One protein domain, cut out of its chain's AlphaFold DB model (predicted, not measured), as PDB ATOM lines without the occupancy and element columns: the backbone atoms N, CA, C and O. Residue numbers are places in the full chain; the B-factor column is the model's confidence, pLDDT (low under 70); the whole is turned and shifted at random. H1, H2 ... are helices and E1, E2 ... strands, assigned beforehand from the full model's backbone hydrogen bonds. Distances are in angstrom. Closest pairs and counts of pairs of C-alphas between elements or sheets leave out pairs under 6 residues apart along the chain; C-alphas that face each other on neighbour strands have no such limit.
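What this domain is: This is residues 8 to 190 and 199 to 226 of the 577 residues of an uncharacterized protein of Saprospirales bacterium (UniProt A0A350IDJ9). With little regular structure, a long, strongly twisted branched sheet of E3, E4, E6, E7, E9 and E13 runs through the middle, H1 over one end. Sheets E1-E2-E5, mixed, and E8-E10-E12, antiparallel, lie toward its two ends. Mostly strand, 78 of 211 printed residues are in H1 and 13 named strands. It is compact, radius of gyration of the C-alphas 18.3 A, spanning 61 by 41 by 27 A.

Where its parts are: Find C-alpha 25 at (245.040, 232.517, 172.936), where E1, residues 25-28, begins; E2 holds 33-36, H1 60-73, E3 84-88, E4 91-94, E5 99-101, E6 110-114, E7 120-129, E8 140-144, E9 160-167, E10 178-182, E11 187-189, E12 199-202 and E13 215-218, which ends at C-alpha 218 at (248.089, 210.368, 191.657).

How they stand to each other: Look along E7 for its hairpin with E6, N 124 to O 111 2.8 A. H1, every O i to N i+4 pair within hydrogen-bond range, has a height over this sheet of 10.0 A.

The domain as a whole: Residues 191 to 198 are cut out across 24.2 A; residues 39 to 55, in the long link E2 to H1, have pLDDT under 70.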
ATOM      1  N   ASP A   8     233.652 230.661 176.251       85.44
ATOM      2  CA  ASP A   8     233.280 232.086 176.176       85.44
ATOM      3  C   ASP A   8     234.131 232.974 177.106       85.44
ATOM      4  O   ASP A   8     234.156 234.200 176.976       85.44
ATOM      5  N   LYS A   9     234.844 232.356 178.055       84.81
ATOM      6  CA  LYS A   9     235.797 233.018 178.956       84.81
ATOM      7  C   LYS A   9     237.200 233.146 178.365       84.81
ATOM      8  O   LYS A   9     238.039 233.824 178.951       84.81
ATOM      9  N   LEU A  10     237.469 232.497 177.233       87.50
ATOM     10  CA  LEU A  10     238.706 232.675 176.485       87.50
ATOM     11  C   LEU A  10     238.509 233.726 175.400       87.50
ATOM     12  O   LEU A  10     237.477 233.795 174.736       87.50
ATOM     13  N   SER A  11     239.548 234.514 175.167       88.44
ATOM     14  CA  SER A  11     239.574 235.483 174.080       88.44
ATOM     15  C   SER A  11     240.803 235.290 173.198       88.44
ATOM     16  O   SER A  11     241.832 234.745 173.604       88.44
ATOM     17  N   ARG A  12     240.691 235.688 171.932       89.81
ATOM     18  CA  ARG A  12     241.815 235.640 170.996       89.81
ATOM     19  C   ARG A  12     242.665 236.888 171.174       89.81
ATOM     20  O   ARG A  12     242.102 237.978 171.203       89.81
ATOM     21  N   SER A  13     243.988 236.741 171.211       90.25
ATOM     22  CA  SER A  13     244.884 237.895 171.146       90.25
ATOM     23  C   SER A  13     245.365 238.152 169.716       90.25
ATOM     24  O   SER A  13     245.471 237.255 168.869       90.25
ATOM     25  N   THR A  14     245.641 239.417 169.435       90.06
ATOM     26  CA  THR A  14     246.180 239.913 168.169       90.06
ATOM     27  C   THR A  14     247.704 239.820 168.110       90.06
ATOM     28  O   THR A  14     248.277 239.855 167.021       90.06
ATOM     29  N   GLN A  15     248.363 239.671 169.263       89.69
ATOM     30  CA  GLN A  15     249.817 239.584 169.409       89.69
ATOM     31  C   GLN A  15     250.214 238.464 170.381       89.69
ATOM     32  O   GLN A  15     249.463 238.156 171.305       89.69
ATOM     33  N   ALA A  16     251.404 237.894 170.182       89.62
ATOM     34  CA  ALA A  16     252.032 236.925 171.089       89.62
ATOM     35  C   ALA A  16     252.303 237.517 172.485       89.62
ATOM     36  O   ALA A  16     252.323 238.745 172.636       89.62
ATOM     37  N   SER A  17     252.603 236.676 173.485       85.38
ATOM     38  CA  SER A  17     252.915 237.129 174.857       85.38
ATOM     39  C   SER A  17     254.093 238.105 174.928       85.38
ATOM     40  O   SER A  17     254.108 238.999 175.771       85.38
ATOM     41  N   SER A  18     255.053 237.992 174.004       85.75
ATOM     42  CA  SER A  18     256.202 238.897 173.897       85.75
ATOM     43  C   SER A  18     255.839 240.317 173.434       85.75
ATOM     44  O   SER A  18     256.694 241.202 173.437       85.75
ATOM     45  N   GLY A  19     254.609 240.525 172.951       85.31
ATOM     46  CA  GLY A  19     254.080 241.812 172.504       85.31
ATOM     47  C   GLY A  19     253.161 242.473 173.533       85.31
ATOM     48  O   GLY A  19     253.222 242.215 174.731       85.31
ATOM     49  N   THR A  20     252.277 243.353 173.061       85.62
ATOM     50  CA  THR A  20     251.162 243.870 173.872       85.62
ATOM     51  C   THR A  20     249.930 243.061 173.548       85.62
ATOM     52  O   THR A  20     249.139 243.419 172.676       85.62
ATOM     53  N   ALA A  21     249.838 241.912 174.184       81.94
ATOM     54  CA  ALA A  21     248.736 241.024 173.922       81.94
ATOM     55  C   ALA A  21     247.448 241.514 174.623       81.94
ATOM     56  O   ALA A  21     247.451 242.490 175.373       81.94
ATOM     57  N   ASP A  22     246.315 240.951 174.227       84.44
ATOM     58  CA  ASP A  22     244.978 241.525 174.431       84.44
ATOM     59  C   ASP A  22     243.876 240.448 174.463       84.44
ATOM     60  O   ASP A  22     242.704 240.765 174.266       84.44
ATOM     61  N   GLY A  23     244.243 239.177 174.667       84.69
ATOM     62  CA  GLY A  23     243.349 238.026 174.489       84.69
ATOM     63  C   GLY A  23     243.465 236.951 175.563       84.69
ATOM     64  O   GLY A  23     243.169 237.226 176.708       84.69
ATOM     65  N   ASN A  24     243.864 235.731 175.211       87.50
ATOM     66  CA  ASN A  24     244.292 234.600 176.064       87.50
ATOM     67  C   ASN A  24     244.997 233.572 175.177       87.50
ATOM     68  O   ASN A  24     245.927 232.905 175.614       87.50
ATOM     69  N   VAL A  25     244.528 233.452 173.932       91.75
ATOM     70  CA  VAL A  25     245.040 232.517 172.936       91.75
ATOM     71  C   VAL A  25     245.548 233.283 171.718       91.75
ATOM     72  O   VAL A  25     244.776 234.006 171.080       91.75
ATOM     73  N   PHE A  26     246.818 233.106 171.367       93.19
ATOM     74  CA  PHE A  26     247.417 233.663 170.153       93.19
ATOM     75  C   PHE A  26     247.633 232.578 169.095       93.19
ATOM     76  O   PHE A  26     248.010 231.448 169.401       93.19
ATOM     77  N   PHE A  27     247.414 232.936 167.825       95.50
ATOM     78  CA  PHE A  27     247.631 232.053 166.678       95.50
ATOM     79  C   PHE A  27     248.742 232.598 165.792       95.50
ATOM     80  O   PHE A  27     248.553 233.604 165.103       95.50
ATOM     81  N   ASN A  28     249.866 231.889 165.721       94.62
ATOM     82  CA  ASN A  28     250.885 232.177 164.724       94.62
ATOM     83  C   ASN A  28     250.690 231.276 163.504       94.62
ATOM     84  O   ASN A  28     251.082 230.111 163.492       94.62
ATOM     85  N   LEU A  29     250.105 231.836 162.448       93.19
ATOM     86  CA  LEU A  29     249.794 231.096 161.221       93.19
ATOM     87  C   LEU A  29     251.032 230.711 160.404       93.19
ATOM     88  O   LEU A  29     250.969 229.779 159.607       93.19
ATOM     89  N   SER A  30     252.153 231.416 160.592       91.88
ATOM     90  CA  SER A  30     253.389 231.140 159.851       91.88
ATOM     91  C   SER A  30     254.137 229.949 160.445       91.88
ATOM     92  O   SER A  30     254.580 229.076 159.704       91.88
ATOM     93  N   SER A  31     254.254 229.902 161.774       91.94
ATOM     94  CA  SER A  31     254.886 228.789 162.495       91.94
ATOM     95  C   SER A  31     253.916 227.672 162.875       91.94
ATOM     96  O   SER A  31     254.370 226.641 163.355       91.94
ATOM     97  N   LYS A  32     252.604 227.867 162.673       94.62
ATOM     98  CA  LYS A  32     251.528 226.975 163.135       94.62
ATOM     99  C   LYS A  32     251.609 226.691 164.637       94.62
ATOM    100  O   LYS A  32     251.543 225.548 165.076       94.62
ATOM    101  N   THR A  33     251.739 227.742 165.437       95.75
ATOM    102  CA  THR A  33     251.729 227.615 166.899       95.75
ATOM    103  C   THR A  33     250.470 228.230 167.494       95.75
ATOM    104  O   THR A  33     249.976 229.259 167.018       95.75
ATOM    105  N   ILE A  34     249.955 227.579 168.532       96.25
ATOM    106  CA  ILE A  34     248.911 228.084 169.419       96.25
ATOM    107  C   ILE A  34     249.602 228.409 170.735       96.25
ATOM    108  O   ILE A  34     250.258 227.544 171.303       96.25
ATOM    109  N   GLU A  35     249.473 229.642 171.201       93.31
ATOM    110  CA  GLU A  35     250.098 230.105 172.438       93.31
ATOM    111  C   GLU A  35     249.015 230.454 173.456       93.31
ATOM    112  O   GLU A  35     248.085 231.202 173.141       93.31
ATOM    113  N   LEU A  36     249.132 229.898 174.663       90.88
ATOM    114  CA  LEU A  36     248.317 230.274 175.814       90.88
ATOM    115  C   LEU A  36     249.065 231.334 176.613       90.88
ATOM    116  O   LEU A  36     250.215 231.132 176.978       90.88
ATOM    117  N   ILE A  37     248.415 232.460 176.896       85.88
ATOM    118  CA  ILE A  37     249.094 233.612 177.479       85.88
ATOM    119  C   ILE A  37     248.526 233.959 178.856       85.88
ATOM    120  O   ILE A  37     247.371 234.365 179.004       85.88
ATOM    121  N   ASP A  38     249.395 233.890 179.859       79.69
ATOM    122  CA  ASP A  38     249.122 234.191 181.265       79.69
ATOM    123  C   ASP A  38     249.760 235.514 181.732       79.69
ATOM    124  O   ASP A  38     249.952 235.737 182.920       79.69
ATOM    125  N   THR A  39     250.106 236.432 180.824       67.38
ATOM    126  CA  THR A  39     250.731 237.704 181.231       67.38
ATOM    127  C   THR A  39     249.710 238.694 181.808       67.38
ATOM    128  O   THR A  39     248.585 238.814 181.319       67.38
ATOM    129  N   GLY A  40     250.108 239.451 182.838       58.56
ATOM    130  CA  GLY A  40     249.260 240.447 183.517       58.56
ATOM    131  C   GLY A  40     249.158 241.793 182.792       58.56
ATOM    132  O   GLY A  40     248.770 242.790 183.394       58.56
ATOM    133  N   GLY A  41     249.572 241.856 181.524       53.72
ATOM    134  CA  GLY A  41     249.756 243.106 180.785       53.72
ATOM    135  C   GLY A  41     248.485 243.709 180.180       53.72
ATOM    136  O   GLY A  41     248.596 244.699 179.459       53.72
ATOM    137  N   TRP A  42     247.309 243.097 180.361       59.53
ATOM    138  CA  TRP A  42     246.099 243.426 179.593       59.53
ATOM    139  C   TRP A  42     245.009 243.952 180.541       59.53
ATOM    140  O   TRP A  42     244.879 243.483 181.664       59.53
ATOM    141  N   ALA A  43     244.255 244.975 180.121       46.19
ATOM    142  CA  ALA A  43     243.463 245.845 181.009       46.19
ATOM    143  C   ALA A  43     242.236 245.201 181.703       46.19
ATOM    144  O   ALA A  43     241.579 245.861 182.511       46.19
ATOM    145  N   SER A  44     241.914 243.941 181.401       55.59
ATOM    146  CA  SER A  44     240.875 243.135 182.057       55.59
ATOM    147  C   SER A  44     241.502 242.040 182.925       55.59
ATOM    148  O   SER A  44     242.624 241.615 182.673       55.59
ATOM    149  N   THR A  45     240.779 241.543 183.932       57.47
ATOM    150  CA  THR A  45     241.198 240.381 184.736       57.47
ATOM    151  C   THR A  45     241.494 239.185 183.824       57.47
ATOM    152  O   THR A  45     240.566 238.610 183.258       57.47
ATOM    153  N   ASN A  46     242.771 238.838 183.646       62.09
ATOM    154  CA  ASN A  46     243.178 237.641 182.915       62.09
ATOM    155  C   ASN A  46     242.801 236.416 183.757       62.09
ATOM    156  O   ASN A  46     243.422 236.186 184.778       62.09
ATOM    157  N   GLU A  47     241.797 235.634 183.356       63.19
ATOM    158  CA  GLU A  47     241.345 234.453 184.116       63.19
ATOM    159  C   GLU A  47     242.335 233.265 184.059       63.19
ATOM    160  O   GLU A  47     242.181 232.293 184.799       63.19
ATOM    161  N   LEU A  48     243.375 233.338 183.211       69.94
ATOM    162  CA  LEU A  48     244.528 232.429 183.264       69.94
ATOM    163  C   LEU A  48     245.531 232.826 184.362       69.94
ATOM    164  O   LEU A  48     246.336 231.991 184.769       69.94
ATOM    165  N   LEU A  49     245.436 234.057 184.877       64.25
ATOM    166  CA  LEU A  49     246.115 234.547 186.074       64.25
ATOM    167  C   LEU A  49     245.137 234.559 187.247       64.25
ATOM    168  O   LEU A  49     244.178 235.323 187.276       64.25
ATOM    169  N   ASP A  50     245.440 233.800 188.286       55.16
ATOM    170  CA  ASP A  50     244.899 234.113 189.603       55.16
ATOM    171  C   ASP A  50     246.060 234.504 190.519       55.16
ATOM    172  O   ASP A  50     247.157 233.952 190.450       55.16
ATOM    173  N   THR A  51     245.794 235.487 191.372       47.88
ATOM    174  CA  THR A  51     246.672 236.059 192.400       47.88
ATOM    175  C   THR A  51     247.287 235.041 193.362       47.88
ATOM    176  O   THR A  51     248.255 235.367 194.043       47.88
ATOM    177  N   ASN A  52     246.776 233.810 193.388       46.94
ATOM    178  CA  ASN A  52     247.365 232.688 194.102       46.94
ATOM    179  C   ASN A  52     247.878 231.666 193.083       46.94
ATOM    180  O   ASN A  52     247.071 230.994 192.430       46.94
ATOM    181  N   TYR A  53     249.207 231.553 192.963       47.16
ATOM    182  CA  TYR A  53     249.907 230.443 192.305       47.16
ATOM    183  C   TYR A  53     249.100 229.153 192.519       47.16
ATOM    184  O   TYR A  53     248.889 228.788 193.674       47.16
ATOM    185  N   ASN A  54     248.588 228.562 191.425       49.09
ATOM    186  CA  ASN A  54     247.642 227.424 191.333       49.09
ATOM    187  C   ASN A  54     246.198 227.691 190.931       49.09
ATOM    188  O   ASN A  54     245.441 226.736 190.896       49.09
ATOM    189  N   SER A  55     245.745 228.904 190.635       53.41
ATOM    190  CA  SER A  55     244.288 229.090 190.457       53.41
ATOM    191  C   SER A  55     243.841 229.536 189.057       53.41
ATOM    192  O   SER A  55     242.646 229.696 188.822       53.41
ATOM    193  N   GLY A  56     244.768 229.632 188.097       71.81
ATOM    194  CA  GLY A  56     244.473 229.890 186.680       71.81
ATOM    195  C   GLY A  56     244.826 228.720 185.752       71.81
ATOM    196  O   GLY A  56     245.484 227.760 186.156       71.81
ATOM    197  N   GLY A  57     244.401 228.786 184.491       85.56
ATOM    198  CA  GLY A  57     244.650 227.767 183.461       85.56
ATOM    199  C   GLY A  57     243.368 227.322 182.761       85.56
ATOM    200  O   GLY A  57     242.273 227.788 183.078       85.56
ATOM    201  N   VAL A  58     243.483 226.406 181.804       90.00
ATOM    202  CA  VAL A  58     242.374 226.030 180.920       90.00
ATOM    203  C   VAL A  58     242.220 224.515 180.825       90.00
ATOM    204  O   VAL A  58     243.198 223.772 180.878       90.00
ATOM    205  N   SER A  59     240.980 224.043 180.701       92.50
ATOM    206  CA  SER A  59     240.739 222.659 180.294       92.50
ATOM    207  C   SER A  59     241.053 222.479 178.807       92.50
ATOM    208  O   SER A  59     240.665 223.309 177.982       92.50
ATOM    209  N   ILE A  60     241.692 221.376 178.428       94.00
ATOM    210  CA  ILE A  60     241.996 221.081 177.025       94.00
ATOM    211  C   ILE A  60     240.719 220.978 176.170       94.00
ATOM    212  O   ILE A  60     240.709 221.368 175.003       94.00
ATOM    213  N   GLN A  61     239.600 220.556 176.770       94.56
ATOM    214  CA  GLN A  61     238.297 220.516 176.107       94.56
ATOM    215  C   GLN A  61     237.735 221.922 175.848       94.56
ATOM    216  O   GLN A  61     237.118 222.168 174.803       94.56
ATOM    217  N   THR A  62     237.965 222.854 176.774       93.62
ATOM    218  CA  THR A  62     237.630 224.271 176.595       93.62
ATOM    219  C   THR A  62     238.439 224.862 175.452       93.62
ATOM    220  O   THR A  62     237.857 225.487 174.568       93.62
ATOM    221  N   LEU A  63     239.756 224.617 175.428       95.00
ATOM    222  CA  LEU A  63     240.621 225.068 174.339       95.00
ATOM    223  C   LEU A  63     240.122 224.516 173.000       95.00
ATOM    224  O   LEU A  63     239.881 225.290 172.081       95.00
ATOM    225  N   TYR A  64     239.859 223.211 172.904       96.12
ATOM    226  CA  TYR A  64     239.300 222.596 171.698       96.12
ATOM    227  C   TYR A  64     237.995 223.268 171.235       96.12
ATOM    228  O   TYR A  64     237.817 223.553 170.048       96.12
ATOM    229  N   SER A  65     237.081 223.551 172.167       95.50
ATOM    230  CA  SER A  65     235.797 224.198 171.863       95.50
ATOM    231  C   SER A  65     235.987 225.636 171.376       95.50
ATOM    232  O   SER A  65     235.433 226.001 170.338       95.50
ATOM    233  N   PHE A  66     236.850 226.405 172.041       95.44
ATOM    234  CA  PHE A  66     237.233 227.752 171.624       95.44
ATOM    235  C   PHE A  66     237.856 227.753 170.221       95.44
ATOM    236  O   PHE A  66     237.443 228.527 169.359       95.44
ATOM    237  N   LEU A  67     238.785 226.831 169.936       96.19
ATOM    238  CA  LEU A  67     239.392 226.695 168.608       96.19
ATOM    239  C   LEU A  67     238.331 226.469 167.526       96.19
ATOM    240  O   LEU A  67     238.412 227.075 166.459       96.19
ATOM    241  N   LYS A  68     237.310 225.641 167.786       95.25
ATOM    242  CA  LYS A  68     236.220 225.415 166.822       95.25
ATOM    243  C   LYS A  68     235.430 226.685 166.524       95.25
ATOM    244  O   LYS A  68     235.038 226.899 165.376       95.25
ATOM    245  N   GLU A  69     235.187 227.518 167.527       95.06
ATOM    246  CA  GLU A  69     234.488 228.792 167.351       95.06
ATOM    247  C   GLU A  69     235.326 229.800 166.565       95.06
ATOM    248  O   GLU A  69     234.808 230.442 165.644       95.06
ATOM    249  N   GLN A  70     236.633 229.873 166.842       94.94
ATOM    250  CA  GLN A  70     237.561 230.716 166.087       94.94
ATOM    251  C   GLN A  70     237.668 230.261 164.621       94.94
ATOM    252  O   GLN A  70     237.542 231.079 163.712       94.94
ATOM    253  N   TRP A  71     237.783 228.953 164.358       95.06
ATOM    254  CA  TRP A  71     237.829 228.407 162.990       95.06
ATOM    255  C   TRP A  71     236.523 228.579 162.209       95.06
ATOM    256  O   TRP A  71     236.538 228.632 160.980       95.06
ATOM    257  N   LYS A  72     235.385 228.647 162.905       94.38
ATOM    258  CA  LYS A  72     234.077 228.888 162.288       94.38
ATOM    259  C   LYS A  72     233.873 230.359 161.916       94.38
ATOM    260  O   LYS A  72     233.149 230.636 160.961       94.38
ATOM    261  N   SER A  73     234.429 231.282 162.698       93.25
ATOM    262  CA  SER A  73     234.112 232.714 162.614       93.25
ATOM    263  C   SER A  73     235.172 233.554 161.899       93.25
ATOM    264  O   SER A  73     234.819 234.568 161.299       93.25
ATOM    265  N   ASP A  74     236.441 233.139 161.912       92.50
ATOM    266  CA  ASP A  74     237.545 233.928 161.367       92.50
ATOM    267  C   ASP A  74     237.922 233.533 159.928       92.50
ATOM    268  O   ASP A  74     238.228 232.376 159.623       92.50
ATOM    269  N   SER A  75     237.944 234.524 159.029       93.12
ATOM    270  CA  SER A  75     238.214 234.316 157.602       93.12
ATOM    271  C   SER A  75     239.660 233.938 157.273       93.12
ATOM    272  O   SER A  75     239.909 233.433 156.180       93.12
ATOM    273  N   GLU A  76     240.615 234.190 158.168       92.19
ATOM    274  CA  GLU A  76     242.017 233.796 158.014       92.19
ATOM    275  C   GLU A  76     242.274 232.393 158.571       92.19
ATOM    276  O   GLU A  76     242.959 231.606 157.918       92.19
ATOM    277  N   LEU A  77     241.683 232.041 159.717       92.62
ATOM    278  CA  LEU A  77     241.843 230.715 160.332       92.62
ATOM    279  C   LEU A  77     241.191 229.607 159.502       92.62
ATOM    280  O   LEU A  77     241.797 228.553 159.309       92.62
ATOM    281  N   VAL A  78     240.010 229.860 158.927       93.44
ATOM    282  CA  VAL A  78     239.268 228.871 158.122       93.44
ATOM    283  C   VAL A  78     240.028 228.400 156.869       93.44
ATOM    284  O   VAL A  78     239.692 227.371 156.284       93.44
ATOM    285  N   LYS A  79     241.073 229.127 156.443       93.81
ATOM    286  CA  LYS A  79     241.955 228.734 155.329       93.81
ATOM    287  C   LYS A  79     242.872 227.559 155.689       93.81
ATOM    288  O   LYS A  79     243.407 226.913 154.789       93.81
ATOM    289  N   TYR A  80     243.063 227.291 156.979       93.56
ATOM    290  CA  TYR A  80     243.895 226.211 157.494       93.56
ATOM    291  C   TYR A  80     243.018 225.044 157.947       93.56
ATOM    292  O   TYR A  80     241.947 225.241 158.524       93.56
ATOM    293  N   ALA A  81     243.495 223.815 157.729       93.38
ATOM    294  CA  ALA A  81     242.872 222.637 158.323       93.38
ATOM    295  C   ALA A  81     242.812 222.787 159.852       93.38
ATOM    296  O   ALA A  81     243.726 223.359 160.455       93.38
ATOM    297  N   PHE A  82     241.729 222.291 160.456       95.56
ATOM    298  CA  PHE A  82     241.516 222.392 161.897       95.56
ATOM    299  C   PHE A  82     242.709 221.769 162.659       95.56
ATOM    300  O   PHE A  82     243.199 220.713 162.242       95.56
ATOM    301  N   PRO A  83     243.231 222.426 163.713       95.38
ATOM    302  CA  PRO A  83     244.549 222.119 164.261       95.38
ATOM    303  C   PRO A  83     244.539 221.000 165.306       95.38
ATOM    304  O   PRO A  83     245.607 220.621 165.773       95.38
ATOM    305  N   MET A  84     243.368 220.498 165.709       95.88
ATOM    306  CA  MET A  84     243.239 219.613 166.866       95.88
ATOM    307  C   MET A  84     242.218 218.498 166.625       95.88
ATOM    308  O   MET A  84     241.177 218.722 166.015       95.88
ATOM    309  N   GLU A  85     242.471 217.305 167.143       95.44
ATOM    310  CA  GLU A  85     241.548 216.173 167.143       95.44
ATOM    311  C   GLU A  85     241.276 215.726 168.582       95.44
ATOM    312  O   GLU A  85     242.172 215.709 169.424       95.44
ATOM    313  N   ALA A  86     240.018 215.401 168.883       94.62
ATOM    314  CA  ALA A  86     239.607 214.889 170.184       94.62
ATOM    315  C   ALA A  86     239.405 213.374 170.081       94.62
ATOM    316  O   ALA A  86     238.505 212.926 169.369       94.62
ATOM    317  N   ILE A  87     240.217 212.599 170.797       93.19
ATOM    318  CA  ILE A  87     240.102 211.135 170.844       93.19
ATOM    319  C   ILE A  87     239.143 210.735 171.967       93.19
ATOM    320  O   ILE A  87     238.205 209.965 171.764       93.19
ATOM    321  N   THR A  88     239.344 211.311 173.155       92.44
ATOM    322  CA  THR A  88     238.444 211.188 174.310       92.44
ATOM    323  C   THR A  88     238.271 212.550 174.986       92.44
ATOM    324  O   THR A  88     238.808 213.555 174.527       92.44
ATOM    325  N   ALA A  89     237.521 212.611 176.089       89.00
ATOM    326  CA  ALA A  89     237.383 213.843 176.865       89.00
ATOM    327  C   ALA A  89     238.698 214.306 177.530       89.00
ATOM    328  O   ALA A  89     238.785 215.462 177.928       89.00
ATOM    329  N   GLU A  90     239.704 213.430 177.643       91.81
ATOM    330  CA  GLU A  90     240.987 213.705 178.316       91.81
ATOM    331  C   GLU A  90     242.205 213.346 177.440       91.81
ATOM    332  O   GLU A  90     243.330 213.320 177.935       91.81
ATOM    333  N   GLN A  91     241.991 213.065 176.150       95.00
ATOM    334  CA  GLN A  91     243.034 212.712 175.185       95.00
ATOM    335  C   GLN A  91     242.796 213.439 173.865       95.00
ATOM    336  O   GLN A  91     241.759 213.251 173.220       95.00
ATOM    337  N   PHE A  92     243.783 214.230 173.456       97.00
ATOM    338  CA  PHE A  92     243.718 215.060 172.257       97.00
ATOM    339  C   PHE A  92     244.986 214.936 171.420       97.00
ATOM    340  O   PHE A  92     246.006 214.423 171.867       97.00
ATOM    341  N   GLU A  93     244.939 215.436 170.195       96.75
ATOM    342  CA  GLU A  93     246.112 215.535 169.336       96.75
ATOM    343  C   GLU A  93     246.108 216.881 168.617       96.75
ATOM    344  O   GLU A  93     245.093 217.275 168.049       96.75
ATOM    345  N   PHE A  94     247.233 217.586 168.616       97.31
ATOM    346  CA  PHE A  94     247.486 218.670 167.680       97.31
ATOM    347  C   PHE A  94     248.018 218.068 166.383       97.31
ATOM    348  O   PHE A  94     248.991 217.317 166.378       97.31
ATOM    349  N   ILE A  95     247.345 218.362 165.276       96.69
ATOM    350  CA  ILE A  95     247.558 217.721 163.975       96.69
ATOM    351  C   ILE A  95     247.912 218.756 162.910       96.69
ATOM    352  O   ILE A  95     247.869 219.963 163.143       96.69
ATOM    353  N   ASN A  96     248.239 218.304 161.696       95.00
ATOM    354  CA  ASN A  96     248.567 219.173 160.559       95.00
ATOM    355  C   ASN A  96     249.797 220.080 160.798       95.00
ATOM    356  O   ASN A  96     249.938 221.127 160.144       95.00
ATOM    357  N   GLY A  97     250.695 219.667 161.702       94.31
ATOM    358  CA  GLY A  97     251.890 220.408 162.099       94.31
ATOM    359  C   GLY A  97     251.626 221.574 163.049       94.31
ATOM    360  O   GLY A  97     252.450 222.483 163.089       94.31
ATOM    361  N   TRP A  98     250.481 221.595 163.738       96.38
ATOM    362  CA  TRP A  98     250.222 222.570 164.794       96.38
ATOM    363  C   TRP A  98     250.848 222.138 166.122       96.38
ATOM    364  O   TRP A  98     250.877 220.953 166.439       96.38
ATOM    365  N   VAL A  99     251.340 223.113 166.886       95.75
ATOM    366  CA  VAL A  99     252.045 222.916 168.165       95.75
ATOM    367  C   VAL A  99     251.448 223.843 169.222       95.75
ATOM    368  O   VAL A  99     251.103 224.987 168.906       95.75
ATOM    369  N   LEU A 100     251.342 223.368 170.463       95.06
ATOM    370  CA  LEU A 100     250.910 224.168 171.608       95.06
ATOM    371  C   LEU A 100     252.137 224.669 172.378       95.06
ATOM    372  O   LEU A 100     252.920 223.880 172.902       95.06
ATOM    373  N   THR A 101     252.295 225.984 172.490       90.56
ATOM    374  CA  THR A 101     253.252 226.576 173.431       90.56
ATOM    375  C   THR A 101     252.579 226.791 174.784       90.56
ATOM    376  O   THR A 101     251.350 226.844 174.876       90.56
ATOM    377  N   ASP A 102     253.384 226.858 175.848       87.69
ATOM    378  CA  ASP A 102     252.895 227.102 177.215       87.69
ATOM    379  C   ASP A 102     251.903 226.031 177.693       87.69
ATOM    380  O   ASP A 102     250.952 226.281 178.437       87.69
ATOM    381  N   PHE A 103     252.156 224.785 177.277       91.00
ATOM    382  CA  PHE A 103     251.319 223.619 177.558       91.00
ATOM    383  C   PHE A 103     251.037 223.389 179.046       91.00
ATOM    384  O   PHE A 103     250.036 222.770 179.392       91.00
ATOM    385  N   LYS A 104     251.881 223.907 179.938       90.19
ATOM    386  CA  LYS A 104     251.716 223.847 181.395       90.19
ATOM    387  C   LYS A 104     250.446 224.546 181.900       90.19
ATOM    388  O   LYS A 104     249.960 224.218 182.979       90.19
ATOM    389  N   LEU A 105     249.852 225.436 181.098       89.19
ATOM    390  CA  LEU A 105     248.554 226.061 181.377       89.19
ATOM    391  C   LEU A 105     247.355 225.128 181.127       89.19
ATOM    392  O   LEU A 105     246.233 225.459 181.527       89.19
ATOM    393  N   ILE A 106     247.568 223.966 180.502       91.88
ATOM    394  CA  ILE A 106     246.559 222.912 180.385       91.88
ATOM    395  C   ILE A 106     246.414 222.201 181.731       91.88
ATOM    396  O   ILE A 106     247.359 221.616 182.251       91.88
ATOM    397  N   ARG A 107     245.209 222.235 182.303       88.94
ATOM    398  CA  ARG A 107     244.936 221.701 183.651       88.94
ATOM    399  C   ARG A 107     244.332 220.302 183.658       88.94
ATOM    400  O   ARG A 107     244.125 219.738 184.731       88.94
ATOM    401  N   ASP A 108     243.990 219.761 182.493       89.12
ATOM    402  CA  ASP A 108     243.466 218.408 182.349       89.12
ATOM    403  C   ASP A 108     243.822 217.775 181.001       89.12
ATOM    404  O   ASP A 108     244.014 218.450 179.995       89.12
ATOM    405  N   GLY A 109     243.890 216.446 181.003       92.62
ATOM    406  CA  GLY A 109     244.146 215.654 179.809       92.62
ATOM    407  C   GLY A 109     245.606 215.619 179.361       92.62
ATOM    408  O   GLY A 109     246.455 216.378 179.821       92.62
ATOM    409  N   GLY A 110     245.883 214.681 178.461       96.06
ATOM    410  CA  GLY A 110     247.144 214.586 177.735       96.06
ATOM    411  C   GLY A 110     246.930 214.823 176.244       96.06
ATOM    412  O   GLY A 110     245.797 214.783 175.746       96.06
ATOM    413  N   PHE A 111     248.018 215.080 175.523       97.44
ATOM    414  CA  PHE A 111     247.943 215.303 174.085       97.44
ATOM    415  C   PHE A 111     249.208 214.907 173.323       97.44
ATOM    416  O   PHE A 111     250.295 214.865 173.892       97.44
ATOM    417  N   ALA A 112     249.060 214.621 172.030       97.50
ATOM    418  CA  ALA A 112     250.176 214.455 171.097       97.50
ATOM    419  C   ALA A 112     250.327 215.682 170.190       97.50
ATOM    420  O   ALA A 112     249.347 216.358 169.894       97.50
ATOM    421  N   GLU A 113     251.530 215.924 169.685       97.25
ATOM    422  CA  GLU A 113     251.791 216.857 168.587       97.25
ATOM    423  C   GLU A 113     252.247 216.057 167.371       97.25
ATOM    424  O   GLU A 113     253.210 215.295 167.457       97.25
ATOM    425  N   ARG A 114     251.551 216.206 166.242       96.50
ATOM    426  CA  ARG A 114     251.844 215.512 164.986       96.50
ATOM    427  C   ARG A 114     252.233 216.488 163.891       96.50
ATOM    428  O   ARG A 114     251.631 217.552 163.724       96.50
ATOM    429  N   ASP A 115     253.207 216.083 163.088       94.88
ATOM    430  CA  ASP A 115     253.602 216.839 161.907       94.88
ATOM    431  C   ASP A 115     252.516 216.813 160.806       94.88
ATOM    432  O   ASP A 115     251.435 216.233 160.941       94.88
ATOM    433  N   ALA A 116     252.795 217.467 159.677       92.25
ATOM    434  CA  ALA A 116     251.872 217.490 158.541       92.25
ATOM    435  C   ALA A 116     251.713 216.124 157.838       92.25
ATOM    436  O   ALA A 116     250.780 215.962 157.053       92.25
ATOM    437  N   ALA A 117     252.608 215.165 158.094       93.69
ATOM    438  CA  ALA A 117     252.548 213.799 157.581       93.69
ATOM    439  C   ALA A 117     251.833 212.830 158.547       93.69
ATOM    440  O   ALA A 117     251.619 211.670 158.193       93.69
ATOM    441  N   GLY A 118     251.430 213.297 159.735       92.94
ATOM    442  CA  GLY A 118     250.762 212.501 160.767       92.94
ATOM    443  C   GLY A 118     251.719 211.755 161.704       92.94
ATOM    444  O   GLY A 118     251.262 210.954 162.526       92.94
ATOM    445  N   VAL A 119     253.028 212.006 161.613       95.81
ATOM    446  CA  VAL A 119     254.039 211.415 162.497       95.81
ATOM    447  C   VAL A 119     253.998 212.124 163.846       95.81
ATOM    448  O   VAL A 119     254.002 213.355 163.897       95.81
ATOM    449  N   VAL A 120     253.958 211.354 164.938       96.50
ATOM    450  CA  VAL A 120     254.047 211.897 166.302       96.50
ATOM    451  C   VAL A 120     255.422 212.512 166.501       96.50
ATOM    452  O   VAL A 120     256.426 211.832 166.330       96.50
ATOM    453  N   GLN A 121     255.445 213.781 166.884       96.94
ATOM    454  CA  GLN A 121     256.647 214.534 167.220       96.94
ATOM    455  C   GLN A 121     256.865 214.567 168.730       96.94
ATOM    456  O   GLN A 121     257.991 214.398 169.186       96.94
ATOM    457  N   LYS A 122     255.794 214.769 169.508       97.44
ATOM    458  CA  LYS A 122     255.833 214.792 170.975       97.44
ATOM    459  C   LYS A 122     254.564 214.206 171.577       97.44
ATOM    460  O   LYS A 122     253.493 214.340 170.989       97.44
ATOM    461  N   GLU A 123     254.675 213.611 172.759       97.56
ATOM    462  CA  GLU A 123     253.524 213.185 173.566       97.56
ATOM    463  C   GLU A 123     253.629 213.758 174.975       97.56
ATOM    464  O   GLU A 123     254.713 213.795 175.560       97.56
ATOM    465  N   TYR A 124     252.489 214.178 175.520       97.75
ATOM    466  CA  TYR A 124     252.375 214.756 176.850       97.75
ATOM    467  C   TYR A 124     251.321 214.007 177.671       97.75
ATOM    468  O   TYR A 124     250.185 213.823 177.220       97.75
ATOM    469  N   ALA A 125     251.679 213.612 178.892       97.69
ATOM    470  CA  ALA A 125     250.760 213.044 179.879       97.69
ATOM    471  C   ALA A 125     250.262 214.137 180.827       97.69
ATOM    472  O   ALA A 125     251.067 214.902 181.350       97.69
ATOM    473  N   GLY A 126     248.955 214.191 181.089       96.19
ATOM    474  CA  GLY A 126     248.384 215.099 182.084       96.19
ATOM    475  C   GLY A 126     248.568 214.542 183.490       96.19
ATOM    476  O   GLY A 126     248.008 213.491 183.792       96.19
ATOM    477  N   ILE A 127     249.310 215.225 184.361       96.19
ATOM    478  CA  ILE A 127     249.546 214.779 185.738       96.19
ATOM    479  C   ILE A 127     248.631 215.552 186.683       96.19
ATOM    480  O   ILE A 127     248.646 216.782 186.716       96.19
ATOM    481  N   ILE A 128     247.816 214.820 187.443       93.62
ATOM    482  CA  ILE A 128     246.818 215.358 188.371       93.62
ATOM    483  C   ILE A 128     247.059 214.752 189.749       93.62
ATOM    484  O   ILE A 128     246.997 213.536 189.919       93.62
ATOM    485  N   SER A 129     247.279 215.590 190.753       92.12
ATOM    486  CA  SER A 129     247.329 215.162 192.153       92.12
ATOM    487  C   SER A 129     245.927 215.080 192.762       92.12
ATOM    488  O   SER A 129     245.053 215.917 192.519       92.12
ATOM    489  N   LEU A 130     245.712 214.053 193.576       86.06
ATOM    490  CA  LEU A 130     244.520 213.828 194.378       86.06
ATOM    491  C   LEU A 130     244.897 213.971 195.851       86.06
ATOM    492  O   LEU A 130     245.582 213.116 196.399       86.06
ATOM    493  N   GLY A 131     244.411 215.023 196.500       83.50
ATOM    494  CA  GLY A 131     244.679 215.261 197.914       83.50
ATOM    495  C   GLY A 131     244.963 216.721 198.212       83.50
ATOM    496  O   GLY A 131     245.145 217.541 197.312       83.50
ATOM    497  N   THR A 132     244.960 217.062 199.494       87.31
ATOM    498  CA  THR A 132     245.390 218.381 199.960       87.31
ATOM    499  C   THR A 132     246.856 218.290 200.347       87.31
ATOM    500  O   THR A 132     247.261 217.326 200.995       87.31
ATOM    501  N   LEU A 133     247.641 219.295 199.965       91.06
ATOM    502  CA  LEU A 133     248.980 219.480 200.504       91.06
ATOM    503  C   LEU A 133     248.893 220.461 201.670       91.06
ATOM    504  O   LEU A 133     248.342 221.551 201.513       91.06
ATOM    505  N   ALA A 134     249.376 220.050 202.842       92.38
ATOM    506  CA  ALA A 134     249.414 220.908 204.022       92.38
ATOM    507  C   ALA A 134     250.273 222.157 203.788       92.38
ATOM    508  O   ALA A 134     249.920 223.239 204.258       92.38
ATOM    509  N   ASP A 135     251.361 222.018 203.030       90.62
ATOM    510  CA  ASP A 135     252.121 223.146 202.520       90.62
ATOM    511  C   ASP A 135     251.573 223.591 201.156       90.62
ATOM    512  O   ASP A 135     251.869 223.007 200.112       90.62
ATOM    513  N   ALA A 136     250.770 224.657 201.149       81.06
ATOM    514  CA  ALA A 136     250.238 225.225 199.910       81.06
ATOM    515  C   ALA A 136     251.328 225.830 199.004       81.06
ATOM    516  O   ALA A 136     251.084 226.012 197.811       81.06
ATOM    517  N   ALA A 137     252.505 226.139 199.561       85.62
ATOM    518  CA  ALA A 137     253.670 226.640 198.838       85.62
ATOM    519  C   ALA A 137     254.699 225.535 198.532       85.62
ATOM    520  O   ALA A 137     255.740 225.827 197.943       85.62
ATOM    521  N   GLY A 138     254.416 224.282 198.903       88.56
ATOM    522  CA  GLY A 138     255.325 223.161 198.694       88.56
ATOM    523  C   GLY A 138     255.564 222.933 197.211       88.56
ATOM    524  O   GLY A 138     254.624 222.979 196.428       88.56
ATOM    525  N   GLN A 139     256.810 222.699 196.807       92.75
ATOM    526  CA  GLN A 139     257.160 222.469 195.407       92.75
ATOM    527  C   GLN A 139     257.062 220.968 195.091       92.75
ATOM    528  O   GLN A 139     257.937 220.208 195.521       92.75
ATOM    529  N   PRO A 140     256.026 220.503 194.368       94.50
ATOM    530  CA  PRO A 140     256.016 219.143 193.863       94.50
ATOM    531  C   PRO A 140     257.044 219.000 192.736       94.50
ATOM    532  O   PRO A 140     257.314 219.938 191.974       94.50
ATOM    533  N   TYR A 141     257.569 217.792 192.592       97.25
ATOM    534  CA  TYR A 141     258.483 217.419 191.516       97.25
ATOM    535  C   TYR A 141     258.265 215.964 191.116       97.25
ATOM    536  O   TYR A 141     257.515 215.229 191.761       97.25
ATOM    537  N   PHE A 142     258.900 215.552 190.030       97.62
ATOM    538  CA  PHE A 142     258.838 214.189 189.535       97.62
ATOM    539  C   PHE A 142     260.192 213.712 189.025       97.62
ATOM    540  O   PHE A 142     261.095 214.513 188.769       97.62
ATOM    541  N   ALA A 143     260.304 212.399 188.891       97.44
ATOM    542  CA  ALA A 143     261.418 211.723 188.252       97.44
ATOM    543  C   ALA A 143     260.922 210.411 187.636       97.44
ATOM    544  O   ALA A 143     260.018 209.761 188.179       97.44
ATOM    545  N   PHE A 144     261.496 210.040 186.503       96.56
ATOM    546  CA  PHE A 144     261.406 208.700 185.948       96.56
ATOM    547  C   PHE A 144     262.413 207.768 186.632       96.56
ATOM    548  O   PHE A 144     263.368 208.209 187.262       96.56
ATOM    549  N   SER A 145     262.190 206.459 186.539       92.50
ATOM    550  CA  SER A 145     263.001 205.440 187.225       92.50
ATOM    551  C   SER A 145     264.497 205.442 186.880       92.50
ATOM    552  O   SER A 145     265.288 204.862 187.614       92.50
ATOM    553  N   ASP A 146     264.879 206.034 185.753       90.81
ATOM    554  CA  ASP A 146     266.249 206.183 185.259       90.81
ATOM    555  C   ASP A 146     266.794 207.615 185.392       90.81
ATOM    556  O   ASP A 146     267.954 207.865 185.048       90.81
ATOM    557  N   ASP A 147     265.996 208.546 185.922       93.38
ATOM    558  CA  ASP A 147     266.442 209.908 186.184       93.38
ATOM    559  C   ASP A 147     267.434 209.945 187.351       93.38
ATOM    560  O   ASP A 147     267.250 209.326 188.397       93.38
ATOM    561  N   VAL A 148     268.472 210.765 187.189       90.81
ATOM    562  CA  VAL A 148     269.457 211.080 188.242       90.81
ATOM    563  C   VAL A 148     269.281 212.495 188.802       90.81
ATOM    564  O   VAL A 148     270.041 212.934 189.660       90.81
ATOM    565  N   VAL A 149     268.279 213.233 188.313       93.12
ATOM    566  CA  VAL A 149     267.936 214.586 188.763       93.12
ATOM    567  C   VAL A 149     266.419 214.734 188.760       93.12
ATOM    568  O   VAL A 149     265.751 214.263 187.847       93.12
ATOM    569  N   LYS A 150     265.864 215.434 189.752       95.25
ATOM    570  CA  LYS A 150     264.435 215.769 189.757       95.25
ATOM    571  C   LYS A 150     264.073 216.779 188.663       95.25
ATOM    572  O   LYS A 150     264.860 217.673 188.352       95.25
ATOM    573  N   THR A 151     262.822 216.728 188.214       97.06
ATOM    574  CA  THR A 151     262.183 217.793 187.435       97.06
ATOM    575  C   THR A 151     261.042 218.415 188.237       97.06
ATOM    576  O   THR A 151     260.110 217.725 188.647       97.06
ATOM    577  N   ASP A 152     261.098 219.725 188.472       96.44
ATOM    578  CA  ASP A 152     260.025 220.443 189.169       96.44
ATOM    579  C   ASP A 152     258.802 220.628 188.262       96.44
ATOM    580  O   ASP A 152     258.928 220.909 187.065       96.44
ATOM    581  N   PHE A 153     257.603 220.525 188.839       93.81
ATOM    582  CA  PHE A 153     256.410 221.064 188.184       93.81
ATOM    583  C   PHE A 153     256.477 222.594 188.172       93.81
ATOM    584  O   PHE A 153     257.085 223.209 189.047       93.81
ATOM    585  N   GLN A 154     255.841 223.233 187.191       89.81
ATOM    586  CA  GLN A 154     255.918 224.690 187.059       89.81
ATOM    587  C   GLN A 154     255.256 225.420 188.235       89.81
ATOM    588  O   GLN A 154     255.676 226.522 188.593       89.81
ATOM    589  N   TYR A 155     254.223 224.823 188.828       84.56
ATOM    590  CA  TYR A 155     253.476 225.428 189.924       84.56
ATOM    591  C   TYR A 155     253.674 224.656 191.238       84.56
ATOM    592  O   TYR A 155     253.696 223.425 191.250       84.56
ATOM    593  N   ALA A 156     253.801 225.400 192.344       87.50
ATOM    594  CA  ALA A 156     253.798 224.860 193.706       87.50
ATOM    595  C   ALA A 156     252.444 224.205 194.042       87.50
ATOM    596  O   ALA A 156     251.508 224.294 193.268       87.50
ATOM    597  N   GLY A 157     252.263 223.591 195.206       86.19
ATOM    598  CA  GLY A 157     250.980 223.053 195.667       86.19
ATOM    599  C   GLY A 157     250.443 221.878 194.831       86.19
ATOM    600  O   GLY A 157     251.184 220.984 194.437       86.19
ATOM    601  N   GLN A 158     249.120 221.818 194.631       86.38
ATOM    602  CA  GLN A 158     248.491 220.706 193.901       86.38
ATOM    603  C   GLN A 158     248.987 220.654 192.449       86.38
ATOM    604  O   GLN A 158     248.880 221.630 191.721       86.38
ATOM    605  N   VAL A 159     249.431 219.487 191.989       89.94
ATOM    606  CA  VAL A 159     249.837 219.258 190.595       89.94
ATOM    607  C   VAL A 159     248.604 219.113 189.706       89.94
ATOM    608  O   VAL A 159     247.757 218.274 190.009       89.94
ATOM    609  N   ASN A 160     248.521 219.910 188.635       90.31
ATOM    610  CA  ASN A 160     247.576 219.787 187.513       90.31
ATOM    611  C   ASN A 160     248.209 220.406 186.259       90.31
ATOM    612  O   ASN A 160     247.888 221.539 185.886       90.31
ATOM    613  N   GLU A 161     249.156 219.701 185.654       91.81
ATOM    614  CA  GLU A 161     249.839 220.156 184.441       91.81
ATOM    615  C   GLU A 161     250.354 218.966 183.618       91.81
ATOM    616  O   GLU A 161     250.556 217.878 184.171       91.81
ATOM    617  N   PRO A 162     250.586 219.130 182.304       95.19
ATOM    618  CA  PRO A 162     251.139 218.070 181.487       95.19
ATOM    619  C   PRO A 162     252.656 217.993 181.644       95.19
ATOM    620  O   PRO A 162     253.337 219.003 181.853       95.19
ATOM    621  N   ILE A 163     253.206 216.801 181.459       96.56
ATOM    622  CA  ILE A 163     254.645 216.569 181.314       96.56
ATOM    623  C   ILE A 163     254.920 215.922 179.959       96.56
ATOM    624  O   ILE A 163     254.076 215.197 179.437       96.56
ATOM    625  N   LEU A 164     256.089 216.201 179.391       96.50
ATOM    626  CA  LEU A 164     256.561 215.556 178.169       96.50
ATOM    627  C   LEU A 164     256.978 214.117 178.500       96.50
ATOM    628  O   LEU A 164     257.699 213.918 179.470       96.50
ATOM    629  N   ILE A 165     256.517 213.144 177.714       97.12
ATOM    630  CA  ILE A 165     256.826 211.711 177.908       97.12
ATOM    631  C   ILE A 165     257.485 211.066 176.682       97.12
ATOM    632  O   ILE A 165     257.958 209.938 176.752       97.12
ATOM    633  N   PHE A 166     257.476 211.747 175.533       97.88
ATOM    634  CA  PHE A 166     258.064 211.248 174.291       97.88
ATOM    635  C   PHE A 166     258.458 212.406 173.381       97.88
ATOM    636  O   PHE A 166     257.694 213.364 173.237       97.88
ATOM    637  N   THR A 167     259.610 212.290 172.722       97.25
ATOM    638  CA  THR A 167     260.019 213.139 171.594       97.25
ATOM    639  C   THR A 167     260.571 212.277 170.461       97.25
ATOM    640  O   THR A 167     261.415 211.411 170.686       97.25
ATOM    641  N   GLU A 168     260.135 212.525 169.227       96.25
ATOM    642  CA  GLU A 168     260.640 211.829 168.041       96.25
ATOM    643  C   GLU A 168     262.151 212.041 167.874       96.25
ATOM    644  O   GLU A 168     262.661 213.155 167.982       96.25
ATOM    645  N   GLY A 169     262.891 210.939 167.702       94.19
ATOM    646  CA  GLY A 169     264.357 210.960 167.652       94.19
ATOM    647  C   GLY A 169     265.053 211.332 168.972       94.19
ATOM    648  O   GLY A 169     266.273 211.497 168.967       94.19
ATOM    649  N   GLY A 170     264.307 211.466 170.075       94.19
ATOM    650  CA  GLY A 170     264.799 211.832 171.403       94.19
ATOM    651  C   GLY A 170     264.423 210.811 172.482       94.19
ATOM    652  O   GLY A 170     264.451 209.605 172.240       94.19
ATOM    653  N   THR A 171     264.113 211.310 173.679       92.62
ATOM    654  CA  THR A 171     263.750 210.501 174.852       92.62
ATOM    655  C   THR A 171     262.360 209.872 174.709       92.62
ATOM    656  O   THR A 171     261.435 210.500 174.181       92.62
ATOM    657  N   ASP A 172     262.217 208.640 175.201       95.94
ATOM    658  CA  ASP A 172     260.957 207.896 175.277       95.94
ATOM    659  C   ASP A 172     260.769 207.329 176.692       95.94
ATOM    660  O   ASP A 172     261.230 206.232 176.998       95.94
ATOM    661  N   ASP A 173     260.066 208.083 177.537       96.56
ATOM    662  CA  ASP A 173     259.838 207.753 178.948       96.56
ATOM    663  C   ASP A 173     258.524 206.998 179.168       96.56
ATOM    664  O   ASP A 173     258.096 206.756 180.297       96.56
ATOM    665  N   ARG A 174     257.832 206.610 178.092       96.25
ATOM    666  CA  ARG A 174     256.488 206.023 178.194       96.25
ATOM    667  C   ARG A 174     256.477 204.702 178.941       96.25
ATOM    668  O   ARG A 174     255.471 204.390 179.568       96.25
ATOM    669  N   ALA A 175     257.563 203.940 178.861       95.88
ATOM    670  CA  ALA A 175     257.726 202.668 179.562       95.88
ATOM    671  C   ALA A 175     258.388 202.814 180.944       95.88
ATOM    672  O   ALA A 175     258.426 201.839 181.695       95.88
ATOM    673  N   ASN A 176     258.901 204.000 181.275       95.50
ATOM    674  CA  ASN A 176     259.574 204.260 182.538       95.50
ATOM    675  C   ASN A 176     258.543 204.550 183.634       95.50
ATOM    676  O   ASN A 176     257.508 205.186 183.404       95.50
ATOM    677  N   ALA A 177     258.820 204.081 184.850       94.94
ATOM    678  CA  ALA A 177     257.951 204.375 185.979       94.94
ATOM    679  C   ALA A 177     258.153 205.837 186.394       94.94
ATOM    680  O   ALA A 177     259.250 206.228 186.777       94.94
ATOM    681  N   LEU A 178     257.091 206.638 186.326       97.25
ATOM    682  CA  LEU A 178     257.077 207.999 186.863       97.25
ATOM    683  C   LEU A 178     256.730 207.967 188.352       97.25
ATOM    684  O   LEU A 178     255.710 207.368 188.716       97.25
ATOM    685  N   THR A 179     257.507 208.677 189.166       96.81
ATOM    686  CA  THR A 179     257.203 208.960 190.573       96.81
ATOM    687  C   THR A 179     257.056 210.460 190.786       96.81
ATOM    688  O   THR A 179     257.865 211.257 190.313       96.81
ATOM    689  N   VAL A 180     255.995 210.846 191.491       96.69
ATOM    690  CA  VAL A 180     255.685 212.223 191.881       96.69
ATOM    691  C   VAL A 180     255.932 212.372 193.374       96.69
ATOM    692  O   VAL A 180     255.450 211.560 194.162       96.69
ATOM    693  N   PHE A 181     256.636 213.431 193.762       96.62
ATOM    694  CA  PHE A 181     257.105 213.670 195.123       96.62
ATOM    695  C   PHE A 181     256.680 215.047 195.637       96.62
ATOM    696  O   PHE A 181     256.560 216.008 194.873       96.62
ATOM    697  N   VAL A 182     256.541 215.160 196.961       94.94
ATOM    698  CA  VAL A 182     256.511 216.436 197.690       94.94
ATOM    699  C   VAL A 182     257.355 216.300 198.953       94.94
ATOM    700  O   VAL A 182     257.052 215.488 199.830       94.94
ATOM    701  N   ARG A 183     258.408 217.120 199.054       95.62
ATOM    702  CA  ARG A 183     259.311 217.186 200.217       95.62
ATOM    703  C   ARG A 183     259.503 218.627 200.662       95.62
ATOM    704  O   ARG A 183     260.547 219.232 200.442       95.62
ATOM    705  N   SER A 184     258.450 219.188 201.245       94.38
ATOM    706  CA  SER A 184     258.477 220.550 201.774       94.38
ATOM    707  C   SER A 184     259.525 220.693 202.873       94.38
ATOM    708  O   SER A 184     259.627 219.853 203.771       94.38
ATOM    709  N   ALA A 185     260.287 221.783 202.822       94.19
ATOM    710  CA  ALA A 185     261.147 222.172 203.927       94.19
ATOM    711  C   ALA A 185     260.291 222.622 205.129       94.19
ATOM    712  O   ALA A 185     259.212 223.190 204.931       94.19
ATOM    713  N   PRO A 186     260.752 222.405 206.373       95.44
ATOM    714  CA  PRO A 186     260.100 222.989 207.536       95.44
ATOM    715  C   PRO A 186     260.084 224.521 207.443       95.44
ATOM    716  O   PRO A 186     261.062 225.142 207.021       95.44
ATOM    717  N   THR A 187     258.979 225.137 207.859       94.62
ATOM    718  CA  THR A 187     258.788 226.594 207.863       94.62
ATOM    719  C   THR A 187     258.712 227.141 209.288       94.62
ATOM    720  O   THR A 187     258.529 226.399 210.253       94.62
ATOM    721  N   GLY A 188     258.844 228.460 209.437       93.44
ATOM    722  CA  GLY A 188     258.799 229.139 210.732       93.44
ATOM    723  C   GLY A 188     260.184 229.510 211.255       93.44
ATOM    724  O   GLY A 188     261.114 229.729 210.480       93.44
ATOM    725  N   SER A 189     260.297 229.621 212.576       94.44
ATOM    726  CA  SER A 189     261.521 230.040 213.269       94.44
ATOM    727  C   SER A 189     261.859 229.051 214.378       94.44
ATOM    728  O   SER A 189     260.966 228.368 214.876       94.44
ATOM    729  N   SER A 190     263.124 229.020 214.808       93.44
ATOM    730  CA  SER A 190     263.582 228.206 215.944       93.44
ATOM    731  C   SER A 190     262.617 228.288 217.139       93.44
ATOM    732  O   SER A 190     262.180 229.374 217.533       93.44
ATOM    733  N   VAL A 199     255.875 212.737 201.013       93.44
ATOM    734  CA  VAL A 199     254.888 211.940 200.302       93.44
ATOM    735  C   VAL A 199     255.336 211.732 198.873       93.44
ATOM    736  O   VAL A 199     255.884 212.635 198.235       93.44
ATOM    737  N   GLN A 200     255.103 210.523 198.389       94.81
ATOM    738  CA  GLN A 200     255.393 210.133 197.024       94.81
ATOM    739  C   GLN A 200     254.333 209.162 196.526       94.81
ATOM    740  O   GLN A 200     253.700 208.459 197.315       94.81
ATOM    741  N   THR A 201     254.137 209.136 195.218       95.50
ATOM    742  CA  THR A 201     253.306 208.134 194.557       95.50
ATOM    743  C   THR A 201     253.774 207.952 193.125       95.50
ATOM    744  O   THR A 201     254.157 208.903 192.441       95.50
ATOM    745  N   SER A 202     253.768 206.707 192.683       95.31
ATOM    746  CA  SER A 202     254.276 206.265 191.400       95.31
ATOM    747  C   SER A 202     253.159 205.778 190.482       95.31
ATOM    748  O   SER A 202     252.029 205.505 190.886       95.31
ATOM    749  N   THR A 203     253.498 205.628 189.208       96.19
ATOM    750  CA  THR A 203     252.648 204.965 188.208       96.19
ATOM    751  C   THR A 203     252.250 203.549 188.624       96.19
ATOM    752  O   THR A 203     251.121 203.132 188.363       96.19
ATOM    753  N   SER A 204     253.117 202.842 189.353       92.94
ATOM    754  CA  SER A 204     252.807 201.510 189.876       92.94
ATOM    755  C   SER A 204     251.693 201.530 190.934       92.94
ATOM    756  O   SER A 204     250.807 200.674 190.889       92.94
ATOM    757  N   ASP A 205     251.641 202.561 191.789       93.38
ATOM    758  CA  ASP A 205     250.609 202.718 192.830       93.38
ATOM    759  C   ASP A 205     249.209 202.942 192.246       93.38
ATOM    760  O   ASP A 205     248.198 202.603 192.863       93.38
ATOM    761  N   ILE A 206     249.142 203.498 191.033       95.25
ATOM    762  CA  ILE A 206     247.894 203.720 190.290       95.25
ATOM    763  C   ILE A 206     247.624 202.625 189.245       95.25
ATOM    764  O   ILE A 206     246.685 202.743 188.457       95.25
ATOM    765  N   GLY A 207     248.424 201.552 189.236       95.31
ATOM    766  CA  GLY A 207     248.249 200.394 188.354       95.31
ATOM    767  C   GLY A 207     248.586 200.655 186.882       95.31
ATOM    768  O   GLY A 207     248.029 199.998 186.002       95.31
ATOM    769  N   VAL A 208     249.466 201.618 186.601       96.00
ATOM    770  CA  VAL A 208     249.876 202.022 185.251       96.00
ATOM    771  C   VAL A 208     251.288 201.523 184.966       96.00
ATOM    772  O   VAL A 208     252.214 201.783 185.724       96.00
ATOM    773  N   THR A 209     251.459 200.827 183.843       94.38
ATOM    774  CA  THR A 209     252.759 200.288 183.397       94.38
ATOM    775  C   THR A 209     253.316 200.987 182.160       94.38
ATOM    776  O   THR A 209     254.434 200.703 181.753       94.38
ATOM    777  N   SER A 210     252.517 201.838 181.512       95.19
ATOM    778  CA  SER A 210     252.945 202.664 180.386       95.19
ATOM    779  C   SER A 210     252.151 203.959 180.389       95.19
ATOM    780  O   SER A 210     250.919 203.933 180.453       95.19
ATOM    781  N   LEU A 211     252.849 205.085 180.285       96.62
ATOM    782  CA  LEU A 211     252.229 206.384 180.078       96.62
ATOM    783  C   LEU A 211     251.746 206.525 178.631       96.62
ATOM    784  O   LEU A 211     252.208 205.847 177.714       96.62
ATOM    785  N   ALA A 212     250.771 207.410 178.452       95.69
ATOM    786  CA  ALA A 212     250.117 207.716 177.184       95.69
ATOM    787  C   ALA A 212     249.567 209.146 177.261       95.69
ATOM    788  O   ALA A 212     249.571 209.758 178.331       95.69
ATOM    789  N   THR A 213     249.039 209.665 176.158       96.19
ATOM    790  CA  THR A 213     248.490 211.026 176.065       96.19
ATOM    791  C   THR A 213     247.123 211.164 176.746       96.19
ATOM    792  O   THR A 213     246.131 211.487 176.104       96.19
ATOM    793  N   GLN A 214     247.038 210.888 178.042       94.75
ATOM    794  CA  GLN A 214     245.813 210.995 178.835       94.75
ATOM    795  C   GLN A 214     246.103 211.595 180.215       94.75
ATOM    796  O   GLN A 214     247.256 211.865 180.553       94.75
ATOM    797  N   ALA A 215     245.055 211.806 181.013       95.06
ATOM    798  CA  ALA A 215     245.195 212.253 182.392       95.06
ATOM    799  C   ALA A 215     245.446 211.080 183.356       95.06
ATOM    800  O   ALA A 215     244.664 210.130 183.416       95.06
ATOM    801  N   TYR A 216     246.483 211.203 184.178       96.75
ATOM    802  CA  TYR A 216     246.821 210.296 185.268       96.75
ATOM    803  C   TYR A 216     246.607 210.981 186.608       96.75
ATOM    804  O   TYR A 216     246.966 212.142 186.798       96.75
ATOM    805  N   ARG A 217     245.991 210.254 187.538       95.00
ATOM    806  CA  ARG A 217     245.559 210.783 188.829       95.00
ATOM    807  C   ARG A 217     246.319 210.090 189.949       95.00
ATOM    808  O   ARG A 217     246.112 208.904 190.170       95.00
ATOM    809  N   PHE A 218     247.156 210.842 190.642       95.38
ATOM    810  CA  PHE A 218     248.089 210.368 191.657       95.38
ATOM    811  C   PHE A 218     247.561 210.672 193.066       95.38
ATOM    812  O   PHE A 218     247.266 211.836 193.337       95.38
ATOM    813  N   PRO A 219     247.426 209.689 193.976       94.12
ATOM    814  CA  PRO A 219     247.005 209.904 195.364       94.12
ATOM    815  C   PRO A 219     248.106 210.585 196.193       94.12
ATOM    816  O   PRO A 219     248.796 209.955 196.987       94.12
ATOM    817  N   LEU A 220     248.272 211.890 196.002       91.75
ATOM    818  CA  LEU A 220     249.301 212.709 196.633       91.75
ATOM    819  C   LEU A 220     248.658 213.647 197.662       91.75
ATOM    820  O   LEU A 220     248.037 214.653 197.313       91.75
ATOM    821  N   ALA A 221     248.806 213.315 198.943       91.69
ATOM    822  CA  ALA A 221     248.247 214.078 200.054       91.69
ATOM    823  C   ALA A 221     249.283 214.224 201.165       91.69
ATOM    824  O   ALA A 221     249.816 213.220 201.614       91.69
ATOM    825  N   GLN A 222     249.527 215.448 201.628       94.31
ATOM    826  CA  GLN A 222     250.542 215.761 202.636       94.31
ATOM    827  C   GLN A 222     249.883 216.334 203.893       94.31
ATOM    828  O   GLN A 222     249.016 217.204 203.794       94.31
ATOM    829  N   ALA A 223     250.335 215.902 205.071       94.38
ATOM    830  CA  ALA A 223     249.942 216.478 206.355       94.38
ATOM    831  C   ALA A 223     251.106 217.219 207.037       94.38
ATOM    832  O   ALA A 223     252.272 217.066 206.665       94.38
ATOM    833  N   VAL A 224     250.773 218.018 208.057       95.62
ATOM    834  CA  VAL A 224     251.758 218.570 209.000       95.62
ATOM    835  C   VAL A 224     252.360 217.424 209.806       95.62
ATOM    836  O   VAL A 224     251.631 216.548 210.274       95.62
ATOM    837  N   ASP A 225     253.676 217.457 209.989       95.81
ATOM    838  CA  ASP A 225     254.399 216.488 210.803       95.81
ATOM    839  C   ASP A 225     254.810 217.106 212.148       95.81
ATOM    840  O   ASP A 225     255.681 217.980 212.176       95.81
ATOM    841  N   PRO A 226     254.214 216.671 213.274       94.12
ATOM    842  CA  PRO A 226     254.535 217.216 214.590       94.12
ATOM    843  C   PRO A 226     255.921 216.807 215.108       94.12
ATOM    844  O   PRO A 226     256.390 217.409 216.071       94.12
TER     845      PRO A 226